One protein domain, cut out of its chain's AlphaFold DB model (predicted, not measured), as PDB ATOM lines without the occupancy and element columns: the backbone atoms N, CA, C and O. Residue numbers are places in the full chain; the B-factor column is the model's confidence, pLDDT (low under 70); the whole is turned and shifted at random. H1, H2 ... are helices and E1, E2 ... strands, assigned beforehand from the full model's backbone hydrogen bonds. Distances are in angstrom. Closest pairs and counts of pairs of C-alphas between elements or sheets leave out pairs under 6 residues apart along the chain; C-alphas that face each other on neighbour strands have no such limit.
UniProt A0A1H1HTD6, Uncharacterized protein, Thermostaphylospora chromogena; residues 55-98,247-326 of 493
ATOM      1  N   GLN A  55     131.054 162.452 108.413       84.25
ATOM      2  CA  GLN A  55     129.664 162.635 108.816       84.25
ATOM      3  C   GLN A  55     129.006 161.322 109.242       84.25
ATOM      4  O   GLN A  55     128.124 161.353 110.109       84.25
ATOM      5  N   ALA A  56     129.397 160.193 108.646       87.50
ATOM      6  CA  ALA A  56     128.914 158.868 109.019       87.50
ATOM      7  C   ALA A  56     129.488 158.444 110.377       87.50
ATOM      8  O   ALA A  56     128.724 158.026 111.247       87.50
ATOM      9  N   ALA A  57     130.787 158.664 110.609       88.88
ATOM     10  CA  ALA A  57     131.407 158.442 111.917       88.88
ATOM     11  C   ALA A  57     130.746 159.314 113.003       88.88
ATOM     12  O   ALA A  57     130.308 158.805 114.035       88.88
ATOM     13  N   ALA A  58     130.550 160.609 112.736       91.44
ATOM     14  CA  ALA A  58     129.855 161.509 113.654       91.44
ATOM     15  C   ALA A  58     128.421 161.047 113.974       91.44
ATOM     16  O   ALA A  58     127.994 161.127 115.127       91.44
ATOM     17  N   ALA A  59     127.678 160.536 112.984       90.69
ATOM     18  CA  ALA A  59     126.361 159.941 113.223       90.69
ATOM     19  C   ALA A  59     126.441 158.679 114.077       90.69
ATOM     20  O   ALA A  59     125.649 158.541 115.001       90.69
ATOM     21  N   ALA A  60     127.393 157.787 113.802       92.19
ATOM     22  CA  ALA A  60     127.591 156.573 114.581       92.19
ATOM     23  C   ALA A  60     127.842 156.900 116.060       92.19
ATOM     24  O   ALA A  60     127.178 156.339 116.930       92.19
ATOM     25  N   HIS A  61     128.731 157.858 116.353       93.38
ATOM     26  CA  HIS A  61     129.006 158.328 117.721       93.38
ATOM     27  C   HIS A  61     127.771 158.915 118.387       93.38
ATOM     28  O   HIS A  61     127.462 158.598 119.538       93.38
ATOM     29  N   ALA A  62     127.041 159.750 117.653       92.31
ATOM     30  CA  ALA A  62     125.856 160.399 118.173       92.31
ATOM     31  C   ALA A  62     124.733 159.378 118.465       92.31
ATOM     32  O   ALA A  62     124.118 159.438 119.531       92.31
ATOM     33  N   THR A  63     124.534 158.388 117.588       92.12
ATOM     34  CA  THR A  63     123.620 157.256 117.806       92.12
ATOM     35  C   THR A  63     124.064 156.423 119.001       92.12
ATOM     36  O   THR A  63     123.271 156.217 119.914       92.12
ATOM     37  N   ALA A  64     125.338 156.026 119.071       91.81
ATOM     38  CA  ALA A  64     125.844 155.203 120.167       91.81
ATOM     39  C   ALA A  64     125.668 155.880 121.541       91.81
ATOM     40  O   ALA A  64     125.379 155.246 122.559       91.81
ATOM     41  N   ARG A  65     125.795 157.210 121.585       88.94
ATOM     42  CA  ARG A  65     125.524 157.990 122.795       88.94
ATOM     43  C   ARG A  65     124.035 158.035 123.144       88.94
ATOM     44  O   ARG A  65     123.699 158.011 124.327       88.94
ATOM     45  N   ALA A  66     123.157 158.133 122.148       86.81
ATOM     46  CA  ALA A  66     121.713 158.238 122.345       86.81
ATOM     47  C   ALA A  66     121.050 156.898 122.697       86.81
ATOM     48  O   ALA A  66     120.118 156.883 123.498       86.81
ATOM     49  N   THR A  67     121.517 155.794 122.109       86.00
ATOM     50  CA  THR A  67     120.849 154.482 122.175       86.00
ATOM     51  C   THR A  67     121.682 153.388 122.841       86.00
ATOM     52  O   THR A  67     121.192 152.276 123.003       86.00
ATOM     53  N   GLY A  68     122.928 153.668 123.234       89.00
ATOM     54  CA  GLY A  68     123.850 152.658 123.759       89.00
ATOM     55  C   GLY A  68     124.711 152.014 122.662       89.00
ATOM     56  O   GLY A  68     124.867 152.600 121.598       89.00
ATOM     57  N   PRO A  69     125.315 150.835 122.905       92.06
ATOM     58  CA  PRO A  69     126.235 150.204 121.955       92.06
ATOM     59  C   PRO A  69     125.647 150.104 120.540       92.06
ATOM     60  O   PRO A  69     124.513 149.651 120.366       92.06
ATOM     61  N   LEU A  70     126.416 150.518 119.532       92.88
ATOM     62  CA  LEU A  70     125.968 150.525 118.143       92.88
ATOM     63  C   LEU A  70     126.053 149.107 117.576       92.88
ATOM     64  O   LEU A  70     127.126 148.519 117.562       92.88
ATOM     65  N   ARG A  71     124.943 148.554 117.093       92.19
ATOM     66  CA  ARG A  71     124.952 147.264 116.385       92.19
ATOM     67  C   ARG A  71     125.622 147.452 115.021       92.19
ATOM     68  O   ARG A  71     125.295 148.405 114.318       92.19
ATOM     69  N   LEU A  72     126.562 146.575 114.679       90.81
ATOM     70  CA  LEU A  72     127.240 146.571 113.385       90.81
ATOM     71  C   LEU A  72     126.696 145.443 112.506       90.81
ATOM     72  O   LEU A  72     126.415 144.346 112.992       90.81
ATOM     73  N   ASP A  73     126.617 145.707 111.206       85.50
ATOM     74  CA  ASP A  73     126.245 144.710 110.210       85.50
ATOM     75  C   ASP A  73     127.507 144.023 109.667       85.50
ATOM     76  O   ASP A  73     128.412 144.669 109.134       85.50
ATOM     77  N   GLY A  74     127.575 142.697 109.802       81.94
ATOM     78  CA  GLY A  74     128.659 141.876 109.254       81.94
ATOM     79  C   GLY A  74     130.054 142.187 109.811       81.94
ATOM     80  O   GLY A  74     130.213 142.756 110.895       81.94
ATOM     81  N   ASP A  75     131.082 141.802 109.055       79.38
ATOM     82  CA  ASP A  75     132.498 141.840 109.464       79.38
ATOM     83  C   ASP A  75     133.243 143.127 109.082       79.38
ATOM     84  O   ASP A  75     134.472 143.175 109.096       79.38
ATOM     85  N   GLY A  76     132.510 144.196 108.755       80.81
ATOM     86  CA  GLY A  76     133.105 145.503 108.478       80.81
ATOM     87  C   GLY A  76     133.853 146.096 109.688       80.81
ATOM     88  O   GLY A  76     133.551 145.746 110.839       80.81
ATOM     89  N   PRO A  77     134.816 147.009 109.459       85.69
ATOM     90  CA  PRO A  77     135.487 147.721 110.546       85.69
ATOM     91  C   PRO A  77     134.476 148.521 111.384       85.69
ATOM     92  O   PRO A  77     133.406 148.898 110.901       85.69
ATOM     93  N   ALA A  78     134.800 148.756 112.658       89.75
ATOM     94  CA  ALA A  78     134.032 149.710 113.453       89.75
ATOM     95  C   ALA A  78     134.285 151.136 112.939       89.75
ATOM     96  O   ALA A  78     135.392 151.411 112.479       89.75
ATOM     97  N   PRO A  79     133.299 152.044 113.058       91.00
ATOM     98  CA  PRO A  79     133.503 153.450 112.732       91.00
ATOM     99  C   PRO A  79     134.681 154.046 113.510       91.00
ATOM    100  O   PRO A  79     134.867 153.723 114.687       91.00
ATOM    101  N   ALA A  80     135.418 154.971 112.890       89.38
ATOM    102  CA  ALA A  80     136.562 155.635 113.512       89.38
ATOM    103  C   ALA A  80     136.280 156.130 114.949       89.38
ATOM    104  O   ALA A  80     135.259 156.769 115.237       89.38
ATOM    105  N   GLY A  81     137.209 155.862 115.873       88.38
ATOM    106  CA  GLY A  81     137.061 156.207 117.291       88.38
ATOM    107  C   GLY A  81     136.156 155.285 118.101       88.38
ATOM    108  O   GLY A  81     135.774 155.650 119.217       88.38
ATOM    109  N   MET A  82     135.774 154.133 117.553       91.56
ATOM    110  CA  MET A  82     135.037 153.100 118.269       91.56
ATOM    111  C   MET A  82     135.837 151.802 118.355       91.56
ATOM    112  O   MET A  82     136.561 151.449 117.428       91.56
ATOM    113  N   ILE A  83     135.664 151.060 119.448       90.94
ATOM    114  CA  ILE A  83     136.104 149.664 119.513       90.94
ATOM    115  C   ILE A  83     135.019 148.751 118.966       90.94
ATOM    116  O   ILE A  83     133.838 148.935 119.272       90.94
ATOM    117  N   ARG A  84     135.427 147.739 118.201       92.12
ATOM    118  CA  ARG A  84     134.556 146.638 117.790       92.12
ATOM    119  C   ARG A  84     134.625 145.528 118.825       92.12
ATOM    120  O   ARG A  84     135.712 145.075 119.176       92.12
ATOM    121  N   LEU A  85     133.462 145.063 119.251       92.12
ATOM    122  CA  LEU A  85     133.292 143.926 120.138       92.12
ATOM    123  C   LEU A  85     132.571 142.819 119.380       92.12
ATOM    124  O   LEU A  85     131.441 143.005 118.923       92.12
ATOM    125  N   THR A  86     133.220 141.668 119.253       90.44
ATOM    126  CA  THR A  86     132.645 140.475 118.621       90.44
ATOM    127  C   THR A  86     132.443 139.384 119.657       90.44
ATOM    128  O   THR A  86     133.299 139.181 120.518       90.44
ATOM    129  N   ARG A  87     131.333 138.659 119.539       86.19
ATOM    130  CA  ARG A  87     131.020 137.469 120.333       86.19
ATOM    131  C   ARG A  87     130.396 136.420 119.416       86.19
ATOM    132  O   ARG A  87     129.640 136.784 118.527       86.19
ATOM    133  N   GLU A  88     130.701 135.148 119.656       79.88
ATOM    134  CA  GLU A  88     130.296 134.028 118.787       79.88
ATOM    135  C   GLU A  88     128.772 133.935 118.569       79.88
ATOM    136  O   GLU A  88     128.336 133.645 117.459       79.88
ATOM    137  N   ASP A  89     127.966 134.277 119.582       80.62
ATOM    138  CA  ASP A  89     126.500 134.129 119.548       80.62
ATOM    139  C   ASP A  89     125.721 135.436 119.314       80.62
ATOM    140  O   ASP A  89     124.489 135.447 119.370       80.62
ATOM    141  N   GLU A  90     126.399 136.570 119.109       85.12
ATOM    142  CA  GLU A  90     125.725 137.864 118.998       85.12
ATOM    143  C   GLU A  90     126.288 138.753 117.898       85.12
ATOM    144  O   GLU A  90     127.489 138.733 117.628       85.12
ATOM    145  N   PRO A  91     125.437 139.607 117.294       88.25
ATOM    146  CA  PRO A  91     125.915 140.537 116.298       88.25
ATOM    147  C   PRO A  91     126.938 141.490 116.929       88.25
ATOM    148  O   PRO A  91     126.745 141.938 118.072       88.25
ATOM    149  N   PRO A  92     128.005 141.814 116.183       91.44
ATOM    150  CA  PRO A  92     129.065 142.693 116.640       91.44
ATOM    151  C   PRO A  92     128.503 144.044 117.077       91.44
ATOM    152  O   PRO A  92     127.551 144.570 116.492       91.44
ATOM    153  N   VAL A  93     129.107 144.619 118.111       93.75
ATOM    154  CA  VAL A  93     128.751 145.954 118.595       93.75
ATOM    155  C   VAL A  93     129.962 146.869 118.591       93.75
ATOM    156  O   VAL A  93     131.078 146.434 118.848       93.75
ATOM    157  N   ALA A  94     129.737 148.148 118.318       93.50
ATOM    158  CA  ALA A  94     130.723 149.201 118.444       93.50
ATOM    159  C   ALA A  94     130.453 150.062 119.680       93.50
ATOM    160  O   ALA A  94     129.304 150.408 119.986       93.50
ATOM    161  N   LEU A  95     131.525 150.431 120.377       91.81
ATOM    162  CA  LEU A  95     131.482 151.352 121.506       91.81
ATOM    163  C   LEU A  95     132.397 152.549 121.272       91.81
ATOM    164  O   LEU A  95     133.548 152.347 120.891       91.81
ATOM    165  N   PRO A  96     131.934 153.778 121.554       90.56
ATOM    166  CA  PRO A  96     132.781 154.953 121.461       90.56
ATOM    167  C   PRO A  96     133.901 154.890 122.500       90.56
ATOM    168  O   PRO A  96     133.661 154.590 123.673       90.56
ATOM    169  N   VAL A  97     135.114 155.215 122.059       87.75
ATOM    170  CA  VAL A  97     136.290 155.335 122.920       87.75
ATOM    171  C   VAL A  97     136.445 156.783 123.363       87.75
ATOM    172  O   VAL A  97     136.235 157.730 122.594       87.75
ATOM    173  N   TRP A  98     136.804 156.958 124.629       84.94
ATOM    174  CA  TRP A  98     137.143 158.264 125.173       84.94
ATOM    175  C   TRP A  98     138.469 158.764 124.589       84.94
ATOM    176  O   TRP A  98     139.369 157.960 124.340       84.94
ATOM    177  N   LEU A 247     140.448 158.774 117.290       83.38
ATOM    178  CA  LEU A 247     139.665 159.722 116.483       83.38
ATOM    179  C   LEU A 247     140.204 161.155 116.515       83.38
ATOM    180  O   LEU A 247     139.929 161.920 115.596       83.38
ATOM    181  N   ASP A 248     140.926 161.530 117.571       88.31
ATOM    182  CA  ASP A 248     141.410 162.892 117.799       88.31
ATOM    183  C   ASP A 248     142.939 163.010 117.727       88.31
ATOM    184  O   ASP A 248     143.472 164.081 118.016       88.31
ATOM    185  N   ASP A 249     143.658 161.946 117.352       86.44
ATOM    186  CA  ASP A 249     145.127 161.915 117.400       86.44
ATOM    187  C   ASP A 249     145.752 163.047 116.573       86.44
ATOM    188  O   ASP A 249     146.719 163.687 116.987       86.44
ATOM    189  N   ASP A 250     145.171 163.363 115.417       90.56
ATOM    190  CA  ASP A 250     145.618 164.446 114.545       90.56
ATOM    191  C   ASP A 250     145.348 165.851 115.105       90.56
ATOM    192  O   ASP A 250     146.117 166.765 114.796       90.56
ATOM    193  N   VAL A 251     144.304 166.019 115.923       92.00
ATOM    194  CA  VAL A 251     143.988 167.269 116.636       92.00
ATOM    195  C   VAL A 251     144.915 167.427 117.837       92.00
ATOM    196  O   VAL A 251     145.479 168.499 118.054       92.00
ATOM    197  N   LEU A 252     145.096 166.354 118.608       92.12
ATOM    198  CA  LEU A 252     145.834 166.370 119.866       92.12
ATOM    199  C   LEU A 252     147.351 166.433 119.664       92.12
ATOM    200  O   LEU A 252     148.023 167.109 120.438       92.12
ATOM    201  N   ARG A 253     147.905 165.816 118.610       92.19
ATOM    202  CA  ARG A 253     149.363 165.794 118.342       92.19
ATOM    203  C   ARG A 253     150.008 167.169 118.145       92.19
ATOM    204  O   ARG A 253     151.228 167.274 118.147       92.19
ATOM    205  N   VAL A 254     149.211 168.209 117.884       94.19
ATOM    206  CA  VAL A 254     149.699 169.589 117.705       94.19
ATOM    207  C   VAL A 254     150.055 170.230 119.052       94.19
ATOM    208  O   VAL A 254     150.774 171.228 119.101       94.19
ATOM    209  N   PHE A 255     149.553 169.665 120.149       94.75
ATOM    210  CA  PHE A 255     149.694 170.194 121.493       94.75
ATOM    211  C   PHE A 255     150.692 169.375 122.314       94.75
ATOM    212  O   PHE A 255     150.854 168.175 122.107       94.75
ATOM    213  N   ASP A 256     151.352 170.040 123.263       95.31
ATOM    214  CA  ASP A 256     152.139 169.356 124.287       95.31
ATOM    215  C   ASP A 256     151.236 168.569 125.249       95.31
ATOM    216  O   ASP A 256     150.020 168.765 125.299       95.31
ATOM    217  N   GLU A 257     151.843 167.681 126.034       93.81
ATOM    218  CA  GLU A 257     151.110 166.772 126.918       93.81
ATOM    219  C   GLU A 257     150.214 167.506 127.924       93.81
ATOM    220  O   GLU A 257     149.073 167.120 128.169       93.81
ATOM    221  N   ARG A 258     150.686 168.644 128.442       95.06
ATOM    222  CA  ARG A 258     149.909 169.465 129.370       95.06
ATOM    223  C   ARG A 258     148.633 169.997 128.717       95.06
ATOM    224  O   ARG A 258     147.557 169.905 129.301       95.06
ATOM    225  N   ARG A 259     148.736 170.571 127.518       95.50
ATOM    226  CA  ARG A 259     147.583 171.113 126.787       95.50
ATOM    227  C   ARG A 259     146.652 170.009 126.291       95.50
ATOM    228  O   ARG A 259     145.442 170.229 126.267       95.50
ATOM    229  N   ARG A 260     147.187 168.835 125.930       95.12
ATOM    230  CA  ARG A 260     146.385 167.637 125.624       95.12
ATOM    231  C   ARG A 260     145.530 167.246 126.829       95.12
ATOM    232  O   ARG A 260     144.311 167.169 126.689       95.12
ATOM    233  N   ALA A 261     146.127 167.138 128.016       93.06
ATOM    234  CA  ALA A 261     145.397 166.848 129.249       93.06
ATOM    235  C   ALA A 261     144.319 167.908 129.559       93.06
ATOM    236  O   ALA A 261     143.186 167.560 129.893       93.06
ATOM    237  N   GLU A 262     144.619 169.200 129.378       95.00
ATOM    238  CA  GLU A 262     143.642 170.287 129.564       95.00
ATOM    239  C   GLU A 262     142.458 170.202 128.575       95.00
ATOM    240  O   GLU A 262     141.312 170.465 128.957       95.00
ATOM    241  N   LEU A 263     142.707 169.821 127.316       96.62
ATOM    242  CA  LEU A 263     141.669 169.596 126.300       96.62
ATOM    243  C   LEU A 263     140.785 168.401 126.651       96.62
ATOM    244  O   LEU A 263     139.559 168.513 126.602       96.62
ATOM    245  N   VAL A 264     141.397 167.282 127.032       95.56
ATOM    246  CA  VAL A 264     140.702 166.053 127.426       95.56
ATOM    247  C   VAL A 264     139.848 166.291 128.676       95.56
ATOM    248  O   VAL A 264     138.673 165.923 128.697       95.56
ATOM    249  N   ALA A 265     140.374 166.999 129.679       95.50
ATOM    250  CA  ALA A 265     139.618 167.386 130.869       95.50
ATOM    251  C   ALA A 265     138.411 168.270 130.532       95.50
ATOM    252  O   ALA A 265     137.297 168.004 130.991       95.50
ATOM    253  N   ALA A 266     138.599 169.285 129.682       97.12
ATOM    254  CA  ALA A 266     137.501 170.133 129.236       97.12
ATOM    255  C   ALA A 266     136.462 169.354 128.417       97.12
ATOM    256  O   ALA A 266     135.265 169.568 128.615       97.12
ATOM    257  N   PHE A 267     136.897 168.432 127.550       96.62
ATOM    258  CA  PHE A 267     136.027 167.536 126.790       96.62
ATOM    259  C   PHE A 267     135.150 166.699 127.720       96.62
ATOM    260  O   PHE A 267     133.923 166.742 127.603       96.62
ATOM    261  N   MET A 268     135.755 166.018 128.696       95.19
ATOM    262  CA  MET A 268     135.016 165.218 129.674       95.19
ATOM    263  C   MET A 268     134.025 166.080 130.459       95.19
ATOM    264  O   MET A 268     132.860 165.703 130.608       95.19
ATOM    265  N   ALA A 269     134.449 167.268 130.898       95.88
ATOM    266  CA  ALA A 269     133.605 168.185 131.647       95.88
ATOM    267  C   ALA A 269     132.369 168.626 130.846       95.88
ATOM    268  O   ALA A 269     131.247 168.457 131.320       95.88
ATOM    269  N   VAL A 270     132.525 169.135 129.619       96.62
ATOM    270  CA  VAL A 270     131.370 169.614 128.832       96.62
ATOM    271  C   VAL A 270     130.450 168.475 128.376       96.62
ATOM    272  O   VAL A 270     129.234 168.663 128.268       96.62
ATOM    273  N   GLU A 271     130.995 167.278 128.154       93.94
ATOM    274  CA  GLU A 271     130.229 166.103 127.733       93.94
ATOM    275  C   GLU A 271     129.436 165.463 128.878       93.94
ATOM    276  O   GLU A 271     128.320 164.998 128.640       93.94
ATOM    277  N   HIS A 272     129.944 165.487 130.114       92.31
ATOM    278  CA  HIS A 272     129.368 164.709 131.221       92.31
ATOM    279  C   HIS A 272     128.876 165.508 132.422       92.31
ATOM    280  O   HIS A 272     128.165 164.939 133.255       92.31
ATOM    281  N   ALA A 273     129.190 166.802 132.513       93.62
ATOM    282  CA  ALA A 273     128.629 167.644 133.560       93.62
ATOM    283  C   ALA A 273     127.095 167.675 133.487       93.62
ATOM    284  O   ALA A 273     126.506 167.700 132.398       93.62
ATOM    285  N   ALA A 274     126.448 167.696 134.651       90.94
ATOM    286  CA  ALA A 274     125.019 167.985 134.733       90.94
ATOM    287  C   ALA A 274     124.722 169.430 134.300       90.94
ATOM    288  O   ALA A 274     123.785 169.681 133.549       90.94
ATOM    289  N   GLU A 275     125.572 170.361 134.730       93.25
ATOM    290  CA  GLU A 275     125.397 171.801 134.556       93.25
ATOM    291  C   GLU A 275     126.465 172.396 133.628       93.25
ATOM    292  O   GLU A 275     127.585 171.877 133.573       93.25
ATOM    293  N   PRO A 276     126.182 173.520 132.939       95.50
ATOM    294  CA  PRO A 276     127.199 174.253 132.195       95.50
ATOM    295  C   PRO A 276     128.392 174.643 133.077       95.50
ATOM    296  O   PRO A 276     128.238 175.275 134.132       95.50
ATOM    297  N   VAL A 277     129.596 174.297 132.623       96.81
ATOM    298  CA  VAL A 277     130.850 174.537 133.342       96.81
ATOM    299  C   VAL A 277     131.392 175.929 133.045       96.81
ATOM    300  O   VAL A 277     131.368 176.393 131.909       96.81
ATOM    301  N   HIS A 278     131.877 176.618 134.073       96.75
ATOM    302  CA  HIS A 278     132.416 177.970 133.938       96.75
ATOM    303  C   HIS A 278     133.773 177.959 133.217       96.75
ATOM    304  O   HIS A 278     134.642 177.153 133.555       96.75
ATOM    305  N   GLU A 279     133.989 178.878 132.272       96.12
ATOM    306  CA  GLU A 279     135.189 178.880 131.419       96.12
ATOM    307  C   GLU A 279     136.505 179.035 132.191       96.12
ATOM    308  O   GLU A 279     137.512 178.439 131.828       96.12
ATOM    309  N   ALA A 280     136.494 179.764 133.311       95.50
ATOM    310  CA  ALA A 280     137.668 179.913 134.174       95.50
ATOM    311  C   ALA A 280     138.176 178.593 134.794       95.50
ATOM    312  O   ALA A 280     139.330 178.541 135.211       95.50
ATOM    313  N   ARG A 281     137.353 177.531 134.855       95.38
ATOM    314  CA  ARG A 281     137.764 176.230 135.419       95.38
ATOM    315  C   ARG A 281     138.653 175.419 134.479       95.38
ATOM    316  O   ARG A 281     139.376 174.550 134.947       95.38
ATOM    317  N   PHE A 282     138.595 175.693 133.176       96.25
ATOM    318  CA  PHE A 282     139.310 174.923 132.164       96.25
ATOM    319  C   PHE A 282     140.005 175.869 131.193       96.25
ATOM    320  O   PHE A 282     139.356 176.603 130.447       96.25
ATOM    321  N   ALA A 283     141.337 175.823 131.149       94.38
ATOM    322  CA  ALA A 283     142.117 176.645 130.225       94.38
ATOM    323  C   ALA A 283     141.671 176.452 128.766       94.38
ATOM    324  O   ALA A 283     141.546 177.437 128.037       94.38
ATOM    325  N   ALA A 284     141.305 175.222 128.394       96.19
ATOM    326  CA  ALA A 284     140.791 174.895 127.071       96.19
ATOM    327  C   ALA A 284     139.442 175.548 126.713       96.19
ATOM    328  O   ALA A 284     139.133 175.688 125.533       96.19
ATOM    329  N   LEU A 285     138.644 175.984 127.696       97.38
ATOM    330  CA  LEU A 285     137.419 176.755 127.446       97.38
ATOM    331  C   LEU A 285     137.689 178.251 127.324       97.38
ATOM    332  O   LEU A 285     136.997 178.933 126.573       97.38
ATOM    333  N   ARG A 286     138.689 178.766 128.039       96.25
ATOM    334  CA  ARG A 286     139.061 180.186 128.026       96.25
ATOM    335  C   ARG A 286     139.856 180.557 126.770       96.25
ATOM    336  O   ARG A 286     139.546 181.556 126.120       96.25
ATOM    337  N   ASP A 287     140.857 179.753 126.419       97.06
ATOM    338  CA  ASP A 287     141.737 179.992 125.274       97.06
ATOM    339  C   ASP A 287     141.004 179.726 123.938       97.06
ATOM    340  O   ASP A 287     140.517 178.615 123.715       97.06
ATOM    341  N   PRO A 288     140.927 180.700 123.006       96.50
ATOM    342  CA  PRO A 288     140.227 180.523 121.734       96.50
ATOM    343  C   PRO A 288     140.798 179.441 120.806       96.50
ATOM    344  O   PRO A 288     140.054 178.918 119.976       96.50
ATOM    345  N   ALA A 289     142.100 179.148 120.867       96.00
ATOM    346  CA  ALA A 289     142.741 178.120 120.052       96.00
ATOM    347  C   ALA A 289     142.442 176.721 120.600       96.00
ATOM    348  O   ALA A 289     142.008 175.856 119.840       96.00
ATOM    349  N   LEU A 290     142.573 176.527 121.916       97.50
ATOM    350  CA  LEU A 290     142.187 175.268 122.560       97.50
ATOM    351  C   LEU A 290     140.676 175.026 122.439       97.50
ATOM    352  O   LEU A 290     140.253 173.924 122.102       97.50
ATOM    353  N   ARG A 291     139.849 176.067 122.582       97.75
ATOM    354  CA  ARG A 291     138.395 175.953 122.407       97.75
ATOM    355  C   ARG A 291     138.010 175.528 120.989       97.75
ATOM    356  O   ARG A 291     137.051 174.779 120.817       97.75
ATOM    357  N   ARG A 292     138.757 175.972 119.969       97.56
ATOM    358  CA  ARG A 292     138.585 175.511 118.580       97.56
ATOM    359  C   ARG A 292     138.948 174.035 118.417       97.56
ATOM    360  O   ARG A 292     138.202 173.325 117.754       97.56
ATOM    361  N   ALA A 293     140.035 173.572 119.034       97.62
ATOM    362  CA  ALA A 293     140.397 172.153 119.031       97.62
ATOM    363  C   ALA A 293     139.333 171.295 119.743       97.62
ATOM    364  O   ALA A 293     138.868 170.304 119.188       97.62
ATOM    365  N   LEU A 294     138.854 171.740 120.909       97.81
ATOM    366  CA  LEU A 294     137.756 171.096 121.633       97.81
ATOM    367  C   LEU A 294     136.473 171.014 120.789       97.81
ATOM    368  O   LEU A 294     135.817 169.975 120.755       97.81
ATOM    369  N   ALA A 295     136.115 172.092 120.084       97.62
ATOM    370  CA  ALA A 295     134.959 172.097 119.191       97.62
ATOM    371  C   ALA A 295     135.107 171.082 118.044       97.62
ATOM    372  O   ALA A 295     134.142 170.391 117.736       97.62
ATOM    373  N   GLN A 296     136.306 170.929 117.473       96.31
ATOM    374  CA  GLN A 296     136.577 169.918 116.441       96.31
ATOM    375  C   GLN A 296     136.444 168.487 116.982       96.31
ATOM    376  O   GLN A 296     135.847 167.642 116.318       96.31
ATOM    377  N   MET A 297     136.941 168.211 118.195       95.75
ATOM    378  CA  MET A 297     136.777 166.897 118.844       95.75
ATOM    379  C   MET A 297     135.296 166.545 119.066       95.75
ATOM    380  O   MET A 297     134.887 165.390 118.919       95.75
ATOM    381  N   LEU A 298     134.478 167.542 119.420       96.44
ATOM    382  CA  LEU A 298     133.029 167.391 119.580       96.44
ATOM    383  C   LEU A 298     132.330 167.170 118.229       96.44
ATOM    384  O   LEU A 298     131.507 166.261 118.108       96.44
ATOM    385  N   GLU A 299     132.688 167.944 117.205       95.56
ATOM    386  CA  GLU A 299     132.094 167.865 115.865       95.56
ATOM    387  C   GLU A 299     132.252 166.467 115.252       95.56
ATOM    388  O   GLU A 299     131.283 165.899 114.744       95.56
ATOM    389  N   ARG A 300     133.432 165.851 115.413       94.00
ATOM    390  CA  ARG A 300     133.719 164.468 114.978       94.00
ATOM    391  C   ARG A 300     132.805 163.414 115.605       94.00
ATOM    392  O   ARG A 300     132.719 162.301 115.100       94.00
ATOM    393  N   ARG A 301     132.101 163.761 116.685       94.00
ATOM    394  CA  ARG A 301     131.154 162.900 117.409       94.00
ATOM    395  C   ARG A 301     129.695 163.339 117.241       94.00
ATOM    396  O   ARG A 301     128.827 162.903 117.995       94.00
ATOM    397  N   GLY A 302     129.422 164.247 116.300       95.00
ATOM    398  CA  GLY A 302     128.092 164.826 116.085       95.00
ATOM    399  C   GLY A 302     127.643 165.739 117.230       95.00
ATOM    400  O   GLY A 302     126.443 165.927 117.458       95.00
ATOM    401  N   ARG A 303     128.602 166.272 117.992       96.06
ATOM    402  CA  ARG A 303     128.376 167.164 119.125       96.06
ATOM    403  C   ARG A 303     128.778 168.584 118.751       96.06
ATOM    404  O   ARG A 303     129.622 168.811 117.893       96.06
ATOM    405  N   THR A 304     128.192 169.555 119.434       97.31
ATOM    406  CA  THR A 304     128.536 170.967 119.285       97.31
ATOM    407  C   THR A 304     128.725 171.612 120.647       97.31
ATOM    408  O   THR A 304     128.076 171.230 121.627       97.31
ATOM    409  N   LEU A 305     129.638 172.578 120.719       97.75
ATOM    410  CA  LEU A 305     129.907 173.337 121.931       97.75
ATOM    411  C   LEU A 305     128.877 174.470 122.063       97.75
ATOM    412  O   LEU A 305     128.725 175.304 121.172       97.75
ATOM    413  N   ILE A 306     128.169 174.506 123.187       96.81
ATOM    414  CA  ILE A 306     127.077 175.436 123.474       96.81
ATOM    415  C   ILE A 306     127.510 176.391 124.580       96.81
ATOM    416  O   ILE A 306     127.878 175.975 125.679       96.81
ATOM    417  N   GLN A 307     127.408 177.685 124.289       95.06
ATOM    418  CA  GLN A 307     127.704 178.750 125.235       95.06
ATOM    419  C   GLN A 307     126.436 179.230 125.954       95.06
ATOM    420  O   GLN A 307     125.429 179.565 125.326       95.06
ATOM    421  N   HIS A 308     126.527 179.333 127.276       91.06
ATOM    422  CA  HIS A 308     125.565 179.968 128.174       91.06
ATOM    423  C   HIS A 308     126.284 181.095 128.924       91.06
ATOM    424  O   HIS A 308     126.749 180.897 130.042       91.06
ATOM    425  N   ARG A 309     126.394 182.277 128.303       89.44
ATOM    426  CA  ARG A 309     127.198 183.413 128.808       89.44
ATOM    427  C   ARG A 309     128.684 183.038 128.967       89.44
ATOM    428  O   ARG A 309     129.359 182.835 127.968       89.44
ATOM    429  N   ASP A 310     129.175 182.941 130.194       94.00
ATOM    430  CA  ASP A 310     130.533 182.567 130.621       94.00
ATOM    431  C   ASP A 310     130.682 181.059 130.906       94.00
ATOM    432  O   ASP A 310     131.720 180.583 131.377       94.00
ATOM    433  N   ARG A 311     129.626 180.283 130.634       96.25
ATOM    434  CA  ARG A 311     129.579 178.839 130.855       96.25
ATOM    435  C   ARG A 311     129.429 178.073 129.555       96.25
ATOM    436  O   ARG A 311     128.828 178.550 128.594       96.25
ATOM    437  N   TRP A 312     129.923 176.846 129.555       97.75
ATOM    438  CA  TRP A 312     129.984 175.984 128.388       97.75
ATOM    439  C   TRP A 312     129.438 174.598 128.707       97.75
ATOM    440  O   TRP A 312     129.618 174.068 129.801       97.75
ATOM    441  N   ILE A 313     128.759 174.002 127.741       97.25
ATOM    442  CA  ILE A 313     128.312 172.608 127.766       97.25
ATOM    443  C   ILE A 313     128.296 172.093 126.329       97.25
ATOM    444  O   ILE A 313     128.341 172.888 125.396       97.25
ATOM    445  N   SER A 314     128.219 170.787 126.112       97.19
ATOM    446  CA  SER A 314     128.021 170.243 124.767       97.19
ATOM    447  C   SER A 314     126.577 169.795 124.519       97.19
ATOM    448  O   SER A 314     125.865 169.359 125.432       97.19
ATOM    449  N   GLY A 315     126.150 169.837 123.263       95.88
ATOM    450  CA  GLY A 315     124.866 169.318 122.790       95.88
ATOM    451  C   GLY A 315     125.010 168.513 121.511       95.88
ATOM    452  O   GLY A 315     126.107 168.412 120.972       95.88
ATOM    453  N   TYR A 316     123.916 167.921 121.036       95.19
ATOM    454  CA  TYR A 316     123.909 167.350 119.689       95.19
ATOM    455  C   TYR A 316     123.893 168.485 118.673       95.19
ATOM    456  O   TYR A 316     123.173 169.467 118.861       95.19
ATOM    457  N   ASP A 317     124.676 168.338 117.610       94.00
ATOM    458  CA  ASP A 317     124.482 169.157 116.422       94.00
ATOM    459  C   ASP A 317     123.089 168.889 115.820       94.00
ATOM    460  O   ASP A 317     122.577 167.768 115.896       94.00
ATOM    461  N   ASP A 318     122.464 169.905 115.223       91.69
ATOM    462  CA  ASP A 318     121.089 169.801 114.726       91.69
ATOM    463  C   ASP A 318     120.958 168.753 113.599       91.69
ATOM    464  O   ASP A 318     119.932 168.072 113.513       91.69
ATOM    465  N   ALA A 319     121.988 168.564 112.762       90.19
ATOM    466  CA  ALA A 319     121.987 167.547 111.709       90.19
ATOM    467  C   ALA A 319     122.223 166.137 112.272       90.19
ATOM    468  O   ALA A 319     121.637 165.166 111.789       90.19
ATOM    469  N   ALA A 320     123.053 166.002 113.310       90.44
ATOM    470  CA  ALA A 320     123.203 164.738 114.032       90.44
ATOM    471  C   ALA A 320     121.893 164.346 114.738       90.44
ATOM    472  O   ALA A 320     121.411 163.228 114.562       90.44
ATOM    473  N   ALA A 321     121.265 165.287 115.449       89.12
ATOM    474  CA  ALA A 321     119.983 165.078 116.118       89.12
ATOM    475  C   ALA A 321     118.867 164.688 115.133       89.12
ATOM    476  O   ALA A 321     118.096 163.768 115.405       89.12
ATOM    477  N   ALA A 322     118.797 165.342 113.967       88.38
ATOM    478  CA  ALA A 322     117.807 165.022 112.940       88.38
ATOM    479  C   ALA A 322     117.958 163.599 112.376       88.38
ATOM    480  O   ALA A 322     116.951 162.974 112.054       88.38
ATOM    481  N   ARG A 323     119.192 163.085 112.270       87.75
ATOM    482  CA  ARG A 323     119.470 161.724 111.780       87.75
ATOM    483  C   ARG A 323     119.120 160.640 112.796       87.75
ATOM    484  O   ARG A 323     118.591 159.610 112.400       87.75
ATOM    485  N   ILE A 324     119.394 160.877 114.080       86.94
ATOM    486  CA  ILE A 324     119.056 159.930 115.157       86.94
ATOM    487  C   ILE A 324     117.539 159.825 115.327       86.94
ATOM    488  O   ILE A 324     117.008 158.746 115.575       86.94
ATOM    489  N   GLY A 325     116.833 160.951 115.199       86.19
ATOM    490  CA  GLY A 325     115.403 161.006 115.464       86.19
ATOM    491  C   GLY A 325     115.085 160.929 116.959       86.19
ATOM    492  O   GLY A 325     115.866 161.365 117.806       86.19
ATOM    493  N   THR A 326     113.893 160.434 117.292       83.81
ATOM    494  CA  THR A 326     113.443 160.306 118.684       83.81
ATOM    495  C   THR A 326     113.647 158.884 119.189       83.81
ATOM    496  O   THR A 326     113.280 157.924 118.520       83.81
TER     497      THR A 326
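What this domain is: This is residues 55 to 98 and 247 to 326 of the 493 residues of an uncharacterized protein of Thermostaphylospora chromogena (UniProt A0A1H1HTD6). The domain has two lobes: a slim strand hairpin, E1 and E2, and a larger body in which H3 and H5 pack on a second hairpin, E3 and E4. H1 lies between the lobes, with the inner end of E2 and with H6, which follows E4, packed on it. The printed part has 124 residues, with six named helices and four named strands in the order H1 E1 E2 H2 H3 H4 H5 E3 E4 H6. Each sheet has two antiparallel strands, E1 - E2 and E3 - E4, and the class is mixed, helices and strands. The whole is compact, with a radius of gyration of the C-alphas of 15.6 A and spans of 49 by 34 by 22 A.

How they stand to each other: E1, residues 82 to 87, and E2, residues 90 to 96, form an antiparallel hairpin at 160 degrees, with N 85 and O 93 within hydrogen-bond range at 2.8 A. Residues 70 to 71 pair antiparallel with residues 93 to 94 of E2. The closest C-alphas of H1, residues 55 to 67, and E2 are those of His 61 and Pro 96, 6.3 A apart. H1 touches H6, residues 318 to 324, at a steep tilt of 64 degrees, the same way; their closest C-alphas, of Ala 59 and Ala 320, are 5.8 A apart. E3, residues 303 to 308, and E4, residues 311 to 316, form an antiparallel hairpin at 147 degrees, with N 306 and O 313 at 2.7 A. The closest C-alphas of H3, residues 257 to 272, and E4 are those of Val 270 and Ile 313, 4.4 A apart. The hub, H5, residues 288 to 299, touches H3 at a steep tilt of 53 degrees, with the C-alphas of Leu 263 and Leu 294 closest at 6.3 A. H5 touches H2, residues 249 to 252, with residues 293 to 297 alone, Val 251 and Ala 293 having the closest C-alphas at 6.5 A. H4, residues 283 to 286, touches H5 only at the corner, with the C-alphas of Ala 284 and Leu 290 closest at 4.7 A. E2 and E3 are apart. In H1, H3, H5 and H6 every O i to N i+4 pair is within hydrogen-bond range; H2 and H4 are too short for such a pair.

Where its parts are: H1 begins at C-alpha 55, (129.664, 162.635, 108.816), and is 18.0 A long. E2 is 18.7 A long and H3 22.3 A. H6 ends at C-alpha 324, (119.056, 159.930, 115.157).

The domain as a whole: Residues 99 to 246 are not printed, and C-alphas 98 and 247 are 9.2 A apart across the cut. The link from H1 to E1 is long, 14 residues. Mean pLDDT of the printed part is 92.3, and no printed residue is under 70.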